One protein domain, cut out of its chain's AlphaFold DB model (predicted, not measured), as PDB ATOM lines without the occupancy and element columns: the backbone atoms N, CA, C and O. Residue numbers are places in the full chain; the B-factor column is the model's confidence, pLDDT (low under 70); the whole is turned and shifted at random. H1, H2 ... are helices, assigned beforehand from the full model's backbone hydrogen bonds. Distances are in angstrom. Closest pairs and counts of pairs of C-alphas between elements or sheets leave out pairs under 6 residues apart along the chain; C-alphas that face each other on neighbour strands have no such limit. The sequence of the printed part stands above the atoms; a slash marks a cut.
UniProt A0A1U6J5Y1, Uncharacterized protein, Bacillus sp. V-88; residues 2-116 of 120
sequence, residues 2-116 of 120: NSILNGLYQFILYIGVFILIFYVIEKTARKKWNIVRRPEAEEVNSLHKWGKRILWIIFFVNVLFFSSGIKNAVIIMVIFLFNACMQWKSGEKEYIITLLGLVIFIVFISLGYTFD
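Overview. This is residues 2 to 116 of the 120 residues of an uncharacterized protein of Bacillus sp. V-88 (UniProt A0A1U6J5Y1). Four helices stand side by side in an open, curved row, in the order H1, H4, H3, H2, with each one running opposite to its neighbour. Seen along the helices the row is like a C, with H1 and H2 at its two tips, and a long link, residues 34 to 45, crosses from one tip to the other at one end; residues 2 to 10 of H1 stick out at the other end. The printed part has 115 residues, with four named helices in the order H1, H2, H3, H4 along the chain and no named strand, and its class is all helix. It is only just loose, close to compact, with a radius of gyration of the C-alphas of 16.1 A, and its outline is flat, 50 by 37 by 20 A.

Arrangement. H1, residues 2 to 33, touches H4, residues 94 to 114, with its residues 18 to 30 alone; the closest C-alphas are those of Glu 26 and Ile 97, 6.5 A apart. These two run opposite ways at a shallow tilt of 27 degrees. H2, residues 46 to 65, is apart from H1 and from H4. H2 touches H3, residues 69 to 90, and the two form a helical hairpin, opposite ways at a shallow tilt of 4 degrees; their closest C-alphas, of Phe 59 and Ile 75, are 6.2 A apart. H3 and H4 form a second helical hairpin, opposite ways at a shallow tilt of 13 degrees, and the C-alphas of Ala 84 and Tyr 95 come closest, at 4.3 A. H1 and H3 are apart. In H1, H2, H3 and H4 every O i to N i+4 pair is within hydrogen-bond range. The helix packing is mostly aligned, with three touching pairs at a shallow tilt.

Along the chain. H1, residues 2 to 33, begins at C-alpha 2, (-153.080, 2.480, -7.016), and is 46.3 A long from first to last C-alpha. H2, residues 46 to 65, begins at C-alpha 46, (-109.045, 25.878, -3.148), and is 28.6 A long. H3, residues 69 to 90, is 32.0 A long. H4, residues 94 to 114, is 30.3 A long and ends at C-alpha 114, (-142.271, 10.422, 11.455).

Size, cuts and confidence. The C-alphas of Asn 2 and Gly 91 are the two farthest apart, at 51.5 A. Without residues 2 to 10, which stand free, the body spans 38 by 31 by 16 A. The printed part has no cut. The link from H1 to H2 is long, with 12 residues, and those from H2 to H3 and from H3 to H4 are tight, with 3 residues each. The mean pLDDT of the printed part is 87.9; residues 39 to 43 and residue 67 are under 70.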
ATOM      1  N   ASN A   2    -152.700   1.236  -7.722       72.38
ATOM      2  CA  ASN A   2    -153.080   2.480  -7.016       72.38
ATOM      3  C   ASN A   2    -152.217   2.835  -5.786       72.38
ATOM      4  O   ASN A   2    -151.960   4.009  -5.556       72.38
ATOM      5  N   SER A   3    -151.730   1.855  -5.014       75.12
ATOM      6  CA  SER A   3    -150.967   2.141  -3.782       75.12
ATOM      7  C   SER A   3    -149.594   2.771  -4.044       75.12
ATOM      8  O   SER A   3    -149.223   3.729  -3.379       75.12
ATOM      9  N   ILE A   4    -148.856   2.264  -5.039       77.44
ATOM     10  CA  ILE A   4    -147.524   2.780  -5.402       77.44
ATOM     11  C   ILE A   4    -147.644   4.196  -5.977       77.44
ATOM     12  O   ILE A   4    -146.865   5.079  -5.631       77.44
ATOM     13  N   LEU A   5    -148.656   4.425  -6.820       80.44
ATOM     14  CA  LEU A   5    -148.920   5.739  -7.403       80.44
ATOM     15  C   LEU A   5    -149.287   6.775  -6.324       80.44
ATOM     16  O   LEU A   5    -148.808   7.905  -6.375       80.44
ATOM     17  N   ASN A   6    -150.075   6.375  -5.321       83.25
ATOM     18  CA  ASN A   6    -150.423   7.229  -4.187       83.25
ATOM     19  C   ASN A   6    -149.204   7.576  -3.323       83.25
ATOM     20  O   ASN A   6    -149.041   8.743  -2.973       83.25
ATOM     21  N   GLY A   7    -148.330   6.607  -3.027       84.06
ATOM     22  CA  GLY A   7    -147.093   6.862  -2.281       84.06
ATOM     23  C   GLY A   7    -146.155   7.820  -3.021       84.06
ATOM     24  O   GLY A   7    -145.659   8.786  -2.445       84.06
ATOM     25  N   LEU A   8    -145.991   7.634  -4.335       86.12
ATOM     26  CA  LEU A   8    -145.195   8.534  -5.169       86.12
ATOM     27  C   LEU A   8    -145.792   9.952  -5.226       86.12
ATOM     28  O   LEU A   8    -145.056  10.934  -5.147       86.12
ATOM     29  N   TYR A   9    -147.118  10.077  -5.310       88.38
ATOM     30  CA  TYR A   9    -147.794  11.376  -5.262       88.38
ATOM     31  C   TYR A   9    -147.602  12.082  -3.913       88.38
ATOM     32  O   TYR A   9    -147.258  13.263  -3.886       88.38
ATOM     33  N   GLN A  10    -147.757  11.359  -2.799       88.44
ATOM     34  CA  GLN A  10    -147.492  11.882  -1.456       88.44
ATOM     35  C   GLN A  10    -146.045  12.356  -1.316       88.44
ATOM     36  O   GLN A  10    -145.810  13.450  -0.807       88.44
ATOM     37  N   PHE A  11    -145.085  11.592  -1.836       88.06
ATOM     38  CA  PHE A  11    -143.675  11.964  -1.819       88.06
ATOM     39  C   PHE A  11    -143.376  13.224  -2.649       88.06
ATOM     40  O   PHE A  11    -142.669  14.123  -2.190       88.06
ATOM     41  N   ILE A  12    -143.953  13.342  -3.850       91.81
ATOM     42  CA  ILE A  12    -143.803  14.538  -4.694       91.81
ATOM     43  C   ILE A  12    -144.416  15.764  -4.016       91.81
ATOM     44  O   ILE A  12    -143.788  16.824  -3.988       91.81
ATOM     45  N   LEU A  13    -145.620  15.633  -3.449       92.19
ATOM     46  CA  LEU A  13    -146.252  16.712  -2.693       92.19
ATOM     47  C   LEU A  13    -145.399  17.124  -1.493       92.19
ATOM     48  O   LEU A  13    -145.203  18.316  -1.264       92.19
ATOM     49  N   TYR A  14    -144.859  16.147  -0.766       92.00
ATOM     50  CA  TYR A  14    -143.984  16.372   0.376       92.00
ATOM     51  C   TYR A  14    -142.757  17.207  -0.010       92.00
ATOM     52  O   TYR A  14    -142.512  18.260   0.583       92.00
ATOM     53  N   ILE A  15    -142.041  16.811  -1.067       93.00
ATOM     54  CA  ILE A  15    -140.915  17.588  -1.603       93.00
ATOM     55  C   ILE A  15    -141.371  18.988  -2.032       93.00
ATOM     56  O   ILE A  15    -140.730  19.979  -1.679       93.00
ATOM     57  N   GLY A  16    -142.476  19.090  -2.775       94.88
ATOM     58  CA  GLY A  16    -142.983  20.362  -3.291       94.88
ATOM     59  C   GLY A  16    -143.283  21.377  -2.185       94.88
ATOM     60  O   GLY A  16    -142.892  22.541  -2.288       94.88
ATOM     61  N   VAL A  17    -143.909  20.931  -1.092       94.38
ATOM     62  CA  VAL A  17    -144.191  21.768   0.083       94.38
ATOM     63  C   VAL A  17    -142.898  22.269   0.721       94.38
ATOM     64  O   VAL A  17    -142.775  23.462   0.997       94.38
ATOM     65  N   PHE A  18    -141.903  21.402   0.906       93.38
ATOM     66  CA  PHE A  18    -140.631  21.809   1.504       93.38
ATOM     67  C   PHE A  18    -139.824  22.760   0.626       93.38
ATOM     68  O   PHE A  18    -139.220  23.694   1.151       93.38
ATOM     69  N   ILE A  19    -139.857  22.589  -0.698       93.94
ATOM     70  CA  ILE A  19    -139.240  23.538  -1.635       93.94
ATOM     71  C   ILE A  19    -139.888  24.920  -1.497       93.94
ATOM     72  O   ILE A  19    -139.181  25.926  -1.427       93.94
ATOM     73  N   LEU A  20    -141.220  24.987  -1.414       95.38
ATOM     74  CA  LEU A  20    -141.941  26.250  -1.224       95.38
ATOM     75  C   LEU A  20    -141.606  26.904   0.121       95.38
ATOM     76  O   LEU A  20    -141.322  28.102   0.166       95.38
ATOM     77  N   ILE A  21    -141.591  26.125   1.207       94.69
ATOM     78  CA  ILE A  21    -141.207  26.601   2.543       94.69
ATOM     79  C   ILE A  21    -139.782  27.156   2.516       94.69
ATOM     80  O   ILE A  21    -139.552  28.284   2.961       94.69
ATOM     81  N   PHE A  22    -138.836  26.402   1.951       93.31
ATOM     82  CA  PHE A  22    -137.449  26.829   1.818       93.31
ATOM     83  C   PHE A  22    -137.344  28.132   1.025       93.31
ATOM     84  O   PHE A  22    -136.722  29.078   1.500       93.31
ATOM     85  N   TYR A  23    -138.021  28.233  -0.122       94.06
ATOM     86  CA  TYR A  23    -138.027  29.440  -0.947       94.06
ATOM     87  C   TYR A  23    -138.530  30.677  -0.183       94.06
ATOM     88  O   TYR A  23    -137.923  31.750  -0.253       94.06
ATOM     89  N   VAL A  24    -139.626  30.547   0.572       95.94
ATOM     90  CA  VAL A  24    -140.190  31.654   1.364       95.94
ATOM     91  C   VAL A  24    -139.244  32.063   2.494       95.94
ATOM     92  O   VAL A  24    -139.015  33.264   2.694       95.94
ATOM     93  N   ILE A  25    -138.670  31.095   3.214       94.38
ATOM     94  CA  ILE A  25    -137.711  31.353   4.296       94.38
ATOM     95  C   ILE A  25    -136.453  32.016   3.742       94.38
ATOM     96  O   ILE A  25    -136.044  33.053   4.261       94.38
ATOM     97  N   GLU A  26    -135.880  31.482   2.661       93.44
ATOM     98  CA  GLU A  26    -134.702  32.034   1.990       93.44
ATOM     99  C   GLU A  26    -134.955  33.487   1.573       93.44
ATOM    100  O   GLU A  26    -134.190  34.385   1.927       93.44
ATOM    101  N   LYS A  27    -136.063  33.756   0.873       93.44
ATOM    102  CA  LYS A  27    -136.416  35.106   0.414       93.44
ATOM    103  C   LYS A  27    -136.573  36.086   1.579       93.44
ATOM    104  O   LYS A  27    -136.091  37.218   1.508       93.44
ATOM    105  N   THR A  28    -137.222  35.651   2.656       94.12
ATOM    106  CA  THR A  28    -137.439  36.470   3.856       94.12
ATOM    107  C   THR A  28    -136.126  36.737   4.588       94.12
ATOM    108  O   THR A  28    -135.842  37.881   4.942       94.12
ATOM    109  N   ALA A  29    -135.291  35.710   4.753       92.75
ATOM    110  CA  ALA A  29    -133.969  35.793   5.356       92.75
ATOM    111  C   ALA A  29    -133.061  36.760   4.589       92.75
ATOM    112  O   ALA A  29    -132.496  37.687   5.172       92.75
ATOM    113  N   ARG A  30    -132.983  36.607   3.262       93.06
ATOM    114  CA  ARG A  30    -132.180  37.485   2.404       93.06
ATOM    115  C   ARG A  30    -132.614  38.941   2.519       93.06
ATOM    116  O   ARG A  30    -131.757  39.808   2.678       93.06
ATOM    117  N   LYS A  31    -133.925  39.207   2.517       93.19
ATOM    118  CA  LYS A  31    -134.468  40.562   2.704       93.19
ATOM    119  C   LYS A  31    -134.148  41.119   4.095       93.19
ATOM    120  O   LYS A  31    -133.755  42.275   4.204       93.19
ATOM    121  N   LYS A  32    -134.295  40.310   5.149       93.44
ATOM    122  CA  LYS A  32    -134.078  40.723   6.545       93.44
ATOM    123  C   LYS A  32    -132.614  41.050   6.845       93.44
ATOM    124  O   LYS A  32    -132.344  42.006   7.562       93.44
ATOM    125  N   TRP A  33    -131.679  40.269   6.305       89.50
ATOM    126  CA  TRP A  33    -130.244  40.398   6.595       89.50
ATOM    127  C   TRP A  33    -129.428  41.053   5.474       89.50
ATOM    128  O   TRP A  33    -128.200  41.136   5.579       89.50
ATOM    129  N   ASN A  34    -130.102  41.547   4.429       90.31
ATOM    130  CA  ASN A  34    -129.501  42.151   3.240       90.31
ATOM    131  C   ASN A  34    -128.399  41.261   2.631       90.31
ATOM    132  O   ASN A  34    -127.254  41.678   2.450       90.31
ATOM    133  N   ILE A  35    -128.736  39.988   2.406       87.81
ATOM    134  CA  ILE A  35    -127.815  38.984   1.864       87.81
ATOM    135  C   ILE A  35    -127.966  38.978   0.345       87.81
ATOM    136  O   ILE A  35    -128.998  38.558  -0.185       87.81
ATOM    137  N   VAL A  36    -126.927  39.434  -0.353       86.00
ATOM    138  CA  VAL A  36    -126.855  39.356  -1.815       86.00
ATOM    139  C   VAL A  36    -126.684  37.896  -2.208       86.00
ATOM    140  O   VAL A  36    -125.764  37.238  -1.731       86.00
ATOM    141  N   ARG A  37    -127.566  37.397  -3.077       78.75
ATOM    142  CA  ARG A  37    -127.464  36.034  -3.599       78.75
ATOM    143  C   ARG A  37    -126.173  35.907  -4.391       78.75
ATOM    144  O   ARG A  37    -126.034  36.526  -5.444       78.75
ATOM    145  N   ARG A  38    -125.258  35.090  -3.889       73.94
ATOM    146  CA  ARG A  38    -124.117  34.606  -4.657       73.94
ATOM    147  C   ARG A  38    -124.422  33.190  -5.118       73.94
ATOM    148  O   ARG A  38    -125.034  32.434  -4.362       73.94
ATOM    149  N   PRO A  39    -124.076  32.818  -6.357       64.31
ATOM    150  CA  PRO A  39    -124.156  31.423  -6.742       64.31
ATOM    151  C   PRO A  39    -123.292  30.608  -5.771       64.31
ATOM    152  O   PRO A  39    -122.135  30.946  -5.539       64.31
ATOM    153  N   GLU A  40    -123.837  29.512  -5.236       56.56
ATOM    154  CA  GLU A  40    -123.170  28.563  -4.315       56.56
ATOM    155  C   GLU A  40    -121.857  27.953  -4.866       56.56
ATOM    156  O   GLU A  40    -121.213  27.123  -4.216       56.56
ATOM    157  N   ALA A  41    -121.490  28.331  -6.094       51.41
ATOM    158  CA  ALA A  41    -120.291  27.960  -6.825       51.41
ATOM    159  C   ALA A  41    -119.112  28.934  -6.634       51.41
ATOM    160  O   ALA A  41    -118.020  28.622  -7.106       51.41
ATOM    161  N   GLU A  42    -119.278  30.075  -5.954       60.81
ATOM    162  CA  GLU A  42    -118.126  30.876  -5.513       60.81
ATOM    163  C   GLU A  42    -117.447  30.166  -4.334       60.81
ATOM    164  O   GLU A  42    -117.658  30.442  -3.157       60.81
ATOM    165  N   GLU A  43    -116.651  29.155  -4.667       67.25
ATOM    166  CA  GLU A  43    -115.743  28.506  -3.737       67.25
ATOM    167  C   GLU A  43    -114.779  29.566  -3.193       67.25
ATOM    168  O   GLU A  43    -113.896  30.040  -3.902       67.25
ATOM    169  N   VAL A  44    -114.943  29.910  -1.914       75.00
ATOM    170  CA  VAL A  44    -114.084  30.851  -1.171       75.00
ATOM    171  C   VAL A  44    -112.587  30.664  -1.455       75.00
ATOM    172  O   VAL A  44    -111.832  31.631  -1.525       75.00
ATOM    173  N   ASN A  45    -112.131  29.410  -1.539       82.31
ATOM    174  CA  ASN A  45    -110.741  29.061  -1.815       82.31
ATOM    175  C   ASN A  45    -110.606  27.614  -2.327       82.31
ATOM    176  O   ASN A  45    -111.561  26.833  -2.354       82.31
ATOM    177  N   SER A  46    -109.379  27.232  -2.689       85.06
ATOM    178  CA  SER A  46    -109.045  25.878  -3.148       85.06
ATOM    179  C   SER A  46    -109.358  24.787  -2.118       85.06
ATOM    180  O   SER A  46    -109.730  23.680  -2.502       85.06
ATOM    181  N   LEU A  47    -109.260  25.083  -0.816       86.62
ATOM    182  CA  LEU A  47    -109.612  24.139   0.246       86.62
ATOM    183  C   LEU A  47    -111.116  23.849   0.249       86.62
ATOM    184  O   LEU A  47    -111.507  22.687   0.334       86.62
ATOM    185  N   HIS A  48    -111.953  24.880   0.102       87.00
ATOM    186  CA  HIS A  48    -113.406  24.739  -0.001       87.00
ATOM    187  C   HIS A  48    -113.766  23.834  -1.187       87.00
ATOM    188  O   HIS A  48    -114.499  22.860  -1.020       87.00
ATOM    189  N   LYS A  49    -113.159  24.087  -2.352       87.75
ATOM    190  CA  LYS A  49    -113.324  23.274  -3.564       87.75
ATOM    191  C   LYS A  49    -113.007  21.799  -3.345       87.75
ATOM    192  O   LYS A  49    -113.836  20.920  -3.592       87.75
ATOM    193  N   TRP A  50    -111.785  21.519  -2.895       91.56
ATOM    194  CA  TRP A  50    -111.313  20.148  -2.725       91.56
ATOM    195  C   TRP A  50    -112.079  19.421  -1.622       91.56
ATOM    196  O   TRP A  50    -112.479  18.276  -1.825       91.56
ATOM    197  N   GLY A  51    -112.364  20.095  -0.506       90.38
ATOM    198  CA  GLY A  51    -113.163  19.539   0.583       90.38
ATOM    199  C   GLY A  51    -114.575  19.166   0.132       90.38
ATOM    200  O   GLY A  51    -114.998  18.030   0.338       90.38
ATOM    201  N   LYS A  52    -115.270  20.065  -0.580       89.56
ATOM    202  CA  LYS A  52    -116.614  19.802  -1.119       89.56
ATOM    203  C   LYS A  52    -116.594  18.611  -2.078       89.56
ATOM    204  O   LYS A  52    -117.444  17.730  -1.975       89.56
ATOM    205  N   ARG A  53    -115.592  18.529  -2.959       91.38
ATOM    206  CA  ARG A  53    -115.429  17.404  -3.892       91.38
ATOM    207  C   ARG A  53    -115.223  16.070  -3.171       91.38
ATOM    208  O   ARG A  53    -115.874  15.094  -3.527       91.38
ATOM    209  N   ILE A  54    -114.350  16.028  -2.164       94.19
ATOM    210  CA  ILE A  54    -114.085  14.812  -1.380       94.19
ATOM    211  C   ILE A  54    -115.347  14.366  -0.636       94.19
ATOM    212  O   ILE A  54    -115.703  13.192  -0.698       94.19
ATOM    213  N   LEU A  55    -116.061  15.291   0.010       93.81
ATOM    214  CA  LEU A  55    -117.289  14.965   0.736       93.81
ATOM    215  C   LEU A  55    -118.388  14.426  -0.192       93.81
ATOM    216  O   LEU A  55    -119.053  13.453   0.158       93.81
ATOM    217  N   TRP A  56    -118.539  14.989  -1.395       93.25
ATOM    218  CA  TRP A  56    -119.464  14.447  -2.395       93.25
ATOM    219  C   TRP A  56    -119.062  13.052  -2.877       93.25
ATOM    220  O   TRP A  56    -119.929  12.197  -3.021       93.25
ATOM    221  N   ILE A  57    -117.769  12.787  -3.085       94.00
ATOM    222  CA  ILE A  57    -117.294  11.437  -3.431       94.00
ATOM    223  C   ILE A  57    -117.660  10.447  -2.319       94.00
ATOM    224  O   ILE A  57    -118.207   9.388  -2.612       94.00
ATOM    225  N   ILE A  58    -117.419  10.804  -1.054       92.69
ATOM    226  CA  ILE A  58    -117.785   9.969   0.100       92.69
ATOM    227  C   ILE A  58    -119.293   9.706   0.121       92.69
ATOM    228  O   ILE A  58    -119.703   8.566   0.322       92.69
ATOM    229  N   PHE A  59    -120.113  10.731  -0.131       92.56
ATOM    230  CA  PHE A  59    -121.564  10.587  -0.229       92.56
ATOM    231  C   PHE A  59    -121.971   9.593  -1.323       92.56
ATOM    232  O   PHE A  59    -122.700   8.648  -1.040       92.56
ATOM    233  N   PHE A  60    -121.467   9.750  -2.551       91.06
ATOM    234  CA  PHE A  60    -121.805   8.848  -3.658       91.06
ATOM    235  C   PHE A  60    -121.358   7.410  -3.399       91.06
ATOM    236  O   PHE A  60    -122.115   6.478  -3.657       91.06
ATOM    237  N   VAL A  61    -120.158   7.217  -2.847       91.62
ATOM    238  CA  VAL A  61    -119.690   5.890  -2.431       91.62
ATOM    239  C   VAL A  61    -120.619   5.319  -1.355       91.62
ATOM    240  O   VAL A  61    -120.962   4.141  -1.414       91.62
ATOM    241  N   ASN A  62    -121.083   6.130  -0.400       90.94
ATOM    242  CA  ASN A  62    -122.009   5.644   0.618       90.94
ATOM    243  C   ASN A  62    -123.342   5.199   0.009       90.94
ATOM    244  O   ASN A  62    -123.752   4.070   0.240       90.94
ATOM    245  N   VAL A  63    -123.945   6.027  -0.843       87.56
ATOM    246  CA  VAL A  63    -125.212   5.725  -1.525       87.56
ATOM    247  C   VAL A  63    -125.129   4.457  -2.383       87.56
ATOM    248  O   VAL A  63    -126.072   3.673  -2.391       87.56
ATOM    249  N   LEU A  64    -124.020   4.240  -3.099       88.44
ATOM    250  CA  LEU A  64    -123.879   3.100  -4.013       88.44
ATOM    251  C   LEU A  64    -123.582   1.776  -3.304       88.44
ATOM    252  O   LEU A  64    -124.024   0.727  -3.768       88.44
ATOM    253  N   PHE A  65    -122.811   1.809  -2.215       87.38
ATOM    254  CA  PHE A  65    -122.306   0.593  -1.568       87.38
ATOM    255  C   PHE A  65    -122.968   0.289  -0.218       87.38
ATOM    256  O   PHE A  65    -122.838  -0.826   0.283       87.38
ATOM    257  N   PHE A  66    -123.680   1.245   0.384       79.88
ATOM    258  CA  PHE A  66    -124.278   1.102   1.709       79.88
ATOM    259  C   PHE A  66    -125.731   1.600   1.716       79.88
ATOM    260  O   PHE A  66    -126.004   2.797   1.648       79.88
ATOM    261  N   SER A  67    -126.688   0.683   1.884       68.19
ATOM    262  CA  SER A  67    -128.107   1.041   2.023       68.19
ATOM    263  C   SER A  67    -128.407   1.515   3.448       68.19
ATOM    264  O   SER A  67    -128.818   0.744   4.311       68.19
ATOM    265  N   SER A  68    -128.106   2.777   3.759       78.88
ATOM    266  CA  SER A  68    -128.499   3.375   5.039       78.88
ATOM    267  C   SER A  68    -128.842   4.851   4.880       78.88
ATOM    268  O   SER A  68    -127.960   5.712   4.818       78.88
ATOM    269  N   GLY A  69    -130.145   5.151   4.867       78.75
ATOM    270  CA  GLY A  69    -130.664   6.516   4.741       78.75
ATOM    271  C   GLY A  69    -130.124   7.473   5.809       78.75
ATOM    272  O   GLY A  69    -129.726   8.591   5.492       78.75
ATOM    273  N   ILE A  70    -129.993   7.007   7.057       83.94
ATOM    274  CA  ILE A  70    -129.475   7.819   8.170       83.94
ATOM    275  C   ILE A  70    -128.005   8.200   7.950       83.94
ATOM    276  O   ILE A  70    -127.640   9.357   8.150       83.94
ATOM    277  N   LYS A  71    -127.152   7.266   7.497       87.00
ATOM    278  CA  LYS A  71    -125.736   7.572   7.214       87.00
ATOM    279  C   LYS A  71    -125.616   8.621   6.110       87.00
ATOM    280  O   LYS A  71    -124.870   9.587   6.266       87.00
ATOM    281  N   ASN A  72    -126.407   8.481   5.049       88.31
ATOM    282  CA  ASN A  72    -126.461   9.448   3.954       88.31
ATOM    283  C   ASN A  72    -126.931  10.831   4.427       88.31
ATOM    284  O   ASN A  72    -126.320  11.838   4.068       88.31
ATOM    285  N   ALA A  73    -127.950  10.892   5.290       89.25
ATOM    286  CA  ALA A  73    -128.410  12.143   5.885       89.25
ATOM    287  C   ALA A  73    -127.307  12.821   6.717       89.25
ATOM    288  O   ALA A  73    -127.081  14.020   6.562       89.25
ATOM    289  N   VAL A  74    -126.567  12.063   7.535       92.19
ATOM    290  CA  VAL A  74    -125.439  12.591   8.325       92.19
ATOM    291  C   VAL A  74    -124.335  13.148   7.422       92.19
ATOM    292  O   VAL A  74    -123.830  14.239   7.682       92.19
ATOM    293  N   ILE A  75    -123.984  12.455   6.334       92.50
ATOM    294  CA  ILE A  75    -122.977  12.946   5.377       92.50
ATOM    295  C   ILE A  75    -123.428  14.271   4.746       92.50
ATOM    296  O   ILE A  75    -122.633  15.209   4.659       92.50
ATOM    297  N   ILE A  76    -124.705  14.389   4.362       92.62
ATOM    298  CA  ILE A  76    -125.264  15.648   3.850       92.62
ATOM    299  C   ILE A  76    -125.155  16.754   4.906       92.62
ATOM    300  O   ILE A  76    -124.691  17.848   4.589       92.62
ATOM    301  N   MET A  77    -125.494  16.483   6.171       94.06
ATOM    302  CA  MET A  77    -125.346  17.474   7.246       94.06
ATOM    303  C   MET A  77    -123.898  17.964   7.384       94.06
ATOM    304  O   MET A  77    -123.667  19.166   7.517       94.06
ATOM    305  N   VAL A  78    -122.915  17.061   7.285       95.12
ATOM    306  CA  VAL A  78    -121.487  17.421   7.299       95.12
ATOM    307  C   VAL A  78    -121.124  18.318   6.111       95.12
ATOM    308  O   VAL A  78    -120.411  19.302   6.302       95.12
ATOM    309  N   ILE A  79    -121.638  18.043   4.906       93.94
ATOM    310  CA  ILE A  79    -121.428  18.896   3.721       93.94
ATOM    311  C   ILE A  79    -121.967  20.312   3.958       93.94
ATOM    312  O   ILE A  79    -121.273  21.292   3.680       93.94
ATOM    313  N   PHE A  80    -123.183  20.432   4.494       93.06
ATOM    314  CA  PHE A  80    -123.789  21.728   4.810       93.06
ATOM    315  C   PHE A  80    -122.977  22.504   5.851       93.06
ATOM    316  O   PHE A  80    -122.689  23.685   5.650       93.06
ATOM    317  N   LEU A  81    -122.563  21.842   6.936       94.69
ATOM    318  CA  LEU A  81    -121.737  22.452   7.979       94.69
ATOM    319  C   LEU A  81    -120.371  22.889   7.446       94.69
ATOM    320  O   LEU A  81    -119.907  23.979   7.779       94.69
ATOM    321  N   PHE A  82    -119.742  22.078   6.593       93.44
ATOM    322  CA  PHE A  82    -118.480  22.431   5.950       93.44
ATOM    323  C   PHE A  82    -118.626  23.691   5.086       93.44
ATOM    324  O   PHE A  82    -117.858  24.638   5.262       93.44
ATOM    325  N   ASN A  83    -119.646  23.750   4.221       90.44
ATOM    326  CA  ASN A  83    -119.909  24.926   3.385       90.44
ATOM    327  C   ASN A  83    -120.176  26.174   4.240       90.44
ATOM    328  O   ASN A  83    -119.582  27.224   3.997       90.44
ATOM    329  N   ALA A  84    -121.017  26.055   5.273       91.81
ATOM    330  CA  ALA A  84    -121.324  27.157   6.178       91.81
ATOM    331  C   ALA A  84    -120.075  27.651   6.924       91.81
ATOM    332  O   ALA A  84    -119.863  28.855   7.043       91.81
ATOM    333  N   CYS A  85    -119.212  26.742   7.383       91.81
ATOM    334  CA  CYS A  85    -117.960  27.090   8.051       91.81
ATOM    335  C   CYS A  85    -117.005  27.846   7.113       91.81
ATOM    336  O   CYS A  85    -116.432  28.867   7.498       91.81
ATOM    337  N   MET A  86    -116.875  27.397   5.860       90.12
ATOM    338  CA  MET A  86    -116.025  28.058   4.868       90.12
ATOM    339  C   MET A  86    -116.549  29.448   4.482       90.12
ATOM    340  O   MET A  86    -115.758  30.388   4.425       90.12
ATOM    341  N   GLN A  87    -117.862  29.590   4.285       88.56
ATOM    342  CA  GLN A  87    -118.525  30.877   4.027       88.56
ATOM    343  C   GLN A  87    -118.413  31.830   5.226       88.56
ATOM    344  O   GLN A  87    -118.161  33.021   5.071       88.56
ATOM    345  N   TRP A  88    -118.543  31.315   6.451       89.38
ATOM    346  CA  TRP A  88    -118.363  32.127   7.651       89.38
ATOM    347  C   TRP A  88    -116.925  32.636   7.773       89.38
ATOM    348  O   TRP A  88    -116.705  33.826   8.004       89.38
ATOM    349  N   LYS A  89    -115.938  31.763   7.533       87.31
ATOM    350  CA  LYS A  89    -114.515  32.121   7.561       87.31
ATOM    351  C   LYS A  89    -114.138  33.159   6.496       87.31
ATOM    352  O   LYS A  89    -113.191  33.910   6.710       87.31
ATOM    353  N   SER A  90    -114.852  33.215   5.371       83.06
ATOM    354  CA  SER A  90    -114.631  34.218   4.319       83.06
ATOM    355  C   SER A  90    -115.303  35.565   4.578       83.06
ATOM    356  O   SER A  90    -115.042  36.524   3.857       83.06
ATOM    357  N   GLY A  91    -116.158  35.654   5.602       81.69
ATOM    358  CA  GLY A  91    -116.978  36.835   5.867       81.69
ATOM    359  C   GLY A  91    -118.213  36.944   4.966       81.69
ATOM    360  O   GLY A  91    -118.906  37.964   4.992       81.69
ATOM    361  N   GLU A  92    -118.527  35.914   4.177       81.75
ATOM    362  CA  GLU A  92    -119.737  35.873   3.360       81.75
ATOM    363  C   GLU A  92    -120.960  35.583   4.217       81.75
ATOM    364  O   GLU A  92    -121.045  34.543   4.851       81.75
ATOM    365  N   LYS A  93    -121.992  36.425   4.166       87.06
ATOM    366  CA  LYS A  93    -123.243  36.185   4.914       87.06
ATOM    367  C   LYS A  93    -124.063  34.985   4.413       87.06
ATOM    368  O   LYS A  93    -125.069  34.641   5.031       87.06
ATOM    369  N   GLU A  94    -123.646  34.349   3.318       87.94
ATOM    370  CA  GLU A  94    -124.329  33.196   2.721       87.94
ATOM    371  C   GLU A  94    -124.373  31.991   3.680       87.94
ATOM    372  O   GLU A  94    -125.326  31.214   3.623       87.94
ATOM    373  N   TYR A  95    -123.449  31.903   4.654       89.81
ATOM    374  CA  TYR A  95    -123.481  30.858   5.692       89.81
ATOM    375  C   TYR A  95    -124.809  30.824   6.458       89.81
ATOM    376  O   TYR A  95    -125.235  29.756   6.890       89.81
ATOM    377  N   ILE A  96    -125.490  31.967   6.612       91.12
ATOM    378  CA  ILE A  96    -126.787  32.055   7.297       91.12
ATOM    379  C   ILE A  96    -127.848  31.285   6.506       91.12
ATOM    380  O   ILE A  96    -128.629  30.536   7.089       91.12
ATOM    381  N   ILE A  97    -127.859  31.440   5.180       92.38
ATOM    382  CA  ILE A  97    -128.789  30.725   4.299       92.38
ATOM    383  C   ILE A  97    -128.460  29.233   4.290       92.38
ATOM    384  O   ILE A  97    -129.366  28.416   4.431       92.38
ATOM    385  N   THR A  98    -127.176  28.878   4.218       92.19
ATOM    386  CA  THR A  98    -126.722  27.484   4.283       92.19
ATOM    387  C   THR A  98    -127.152  26.810   5.592       92.19
ATOM    388  O   THR A  98    -127.675  25.697   5.568       92.19
ATOM    389  N   LEU A  99    -127.012  27.486   6.738       93.75
ATOM    390  CA  LEU A  99    -127.464  26.965   8.034       93.75
ATOM    391  C   LEU A  99    -128.990  26.857   8.130       93.75
ATOM    392  O   LEU A  99    -129.493  25.874   8.666       93.75
ATOM    393  N   LEU A 100    -129.742  27.822   7.591       93.31
ATOM    394  CA  LEU A 100    -131.203  27.714   7.513       93.31
ATOM    395  C   LEU A 100    -131.629  26.519   6.653       93.31
ATOM    396  O   LEU A 100    -132.526  25.777   7.045       93.31
ATOM    397  N   GLY A 101    -130.950  26.297   5.526       92.88
ATOM    398  CA  GLY A 101    -131.143  25.115   4.690       92.88
ATOM    399  C   GLY A 101    -130.861  23.818   5.440       92.88
ATOM    400  O   GLY A 101    -131.666  22.896   5.358       92.88
ATOM    401  N   LEU A 102    -129.792  23.767   6.240       95.00
ATOM    402  CA  LEU A 102    -129.489  22.617   7.095       95.00
ATOM    403  C   LEU A 102    -130.602  22.346   8.116       95.00
ATOM    404  O   LEU A 102    -131.020  21.203   8.273       95.00
ATOM    405  N   VAL A 103    -131.110  23.382   8.791       95.25
ATOM    406  CA  VAL A 103    -132.219  23.233   9.750       95.25
ATOM    407  C   VAL A 103    -133.470  22.702   9.050       95.25
ATOM    408  O   VAL A 103    -134.092  21.759   9.534       95.25
ATOM    409  N   ILE A 104    -133.814  23.256   7.885       94.38
ATOM    410  CA  ILE A 104    -134.961  22.800   7.090       94.38
ATOM    411  C   ILE A 104    -134.755  21.358   6.619       94.38
ATOM    412  O   ILE A 104    -135.694  20.570   6.666       94.38
ATOM    413  N   PHE A 105    -133.536  20.990   6.224       93.19
ATOM    414  CA  PHE A 105    -133.186  19.626   5.840       93.19
ATOM    415  C   PHE A 105    -133.339  18.641   7.006       93.19
ATOM    416  O   PHE A 105    -133.904  17.566   6.824       93.19
ATOM    417  N   ILE A 106    -132.906  19.007   8.216       93.75
ATOM    418  CA  ILE A 106    -133.113  18.183   9.418       93.75
ATOM    419  C   ILE A 106    -134.611  17.963   9.648       93.75
ATOM    420  O   ILE A 106    -135.042  16.823   9.787       93.75
ATOM    421  N   VAL A 107    -135.413  19.033   9.611       94.19
ATOM    422  CA  VAL A 107    -136.875  18.947   9.766       94.19
ATOM    423  C   VAL A 107    -137.504  18.086   8.665       94.19
ATOM    424  O   VAL A 107    -138.367  17.264   8.956       94.19
ATOM    425  N   PHE A 108    -137.045  18.224   7.419       92.62
ATOM    426  CA  PHE A 108    -137.485  17.420   6.278       92.62
ATOM    427  C   PHE A 108    -137.209  15.926   6.475       92.62
ATOM    428  O   PHE A 108    -138.070  15.094   6.205       92.62
ATOM    429  N   ILE A 109    -136.030  15.556   6.964       90.81
ATOM    430  CA  ILE A 109    -135.724  14.149   7.226       90.81
ATOM    431  C   ILE A 109    -136.544  13.636   8.419       90.81
ATOM    432  O   ILE A 109    -137.184  12.591   8.315       90.81
ATOM    433  N   SER A 110    -136.589  14.383   9.526       90.56
ATOM    434  CA  SER A 110    -137.322  13.986  10.735       90.56
ATOM    435  C   SER A 110    -138.818  13.793  10.487       90.56
ATOM    436  O   SER A 110    -139.378  12.783  10.915       90.56
ATOM    437  N   LEU A 111    -139.471  14.723   9.785       91.50
ATOM    438  CA  LEU A 111    -140.893  14.601   9.460       91.50
ATOM    439  C   LEU A 111    -141.151  13.477   8.457       91.50
ATOM    440  O   LEU A 111    -142.125  12.751   8.613       91.50
ATOM    441  N   GLY A 112    -140.262  13.272   7.486       88.69
ATOM    442  CA  GLY A 112    -140.430  12.197   6.514       88.69
ATOM    443  C   GLY A 112    -140.338  10.801   7.138       88.69
ATOM    444  O   GLY A 112    -141.082   9.915   6.731       88.69
ATOM    445  N   TYR A 113    -139.502  10.613   8.165       86.00
ATOM    446  CA  TYR A 113    -139.504   9.383   8.968       86.00
ATOM    447  C   TYR A 113    -140.710   9.294   9.909       86.00
ATOM    448  O   TYR A 113    -141.261   8.220  10.085       86.00
ATOM    449  N   THR A 114    -141.139  10.410  10.506       88.12
ATOM    450  CA  THR A 114    -142.271  10.422  11.455       88.12
ATOM    451  C   THR A 114    -143.604  10.105  10.771       88.12
ATOM    452  O   THR A 114    -144.486   9.513  11.382       88.12
ATOM    453  N   PHE A 115    -143.761  10.519   9.514       86.19
ATOM    454  CA  PHE A 115    -144.954  10.260   8.710       86.19
ATOM    455  C   PHE A 115    -144.832   9.015   7.823       86.19
ATOM    456  O   PHE A 115    -145.653   8.857   6.922       86.19
ATOM    457  N   ASP A 116    -143.807   8.176   8.030       80.25
ATOM    458  CA  ASP A 116    -143.543   6.972   7.227       80.25
ATOM    459  C   ASP A 116    -143.492   7.242   5.704       80.25
ATOM    460  O   ASP A 116    -143.739   6.376   4.873       80.25
TER     461      ASP A 116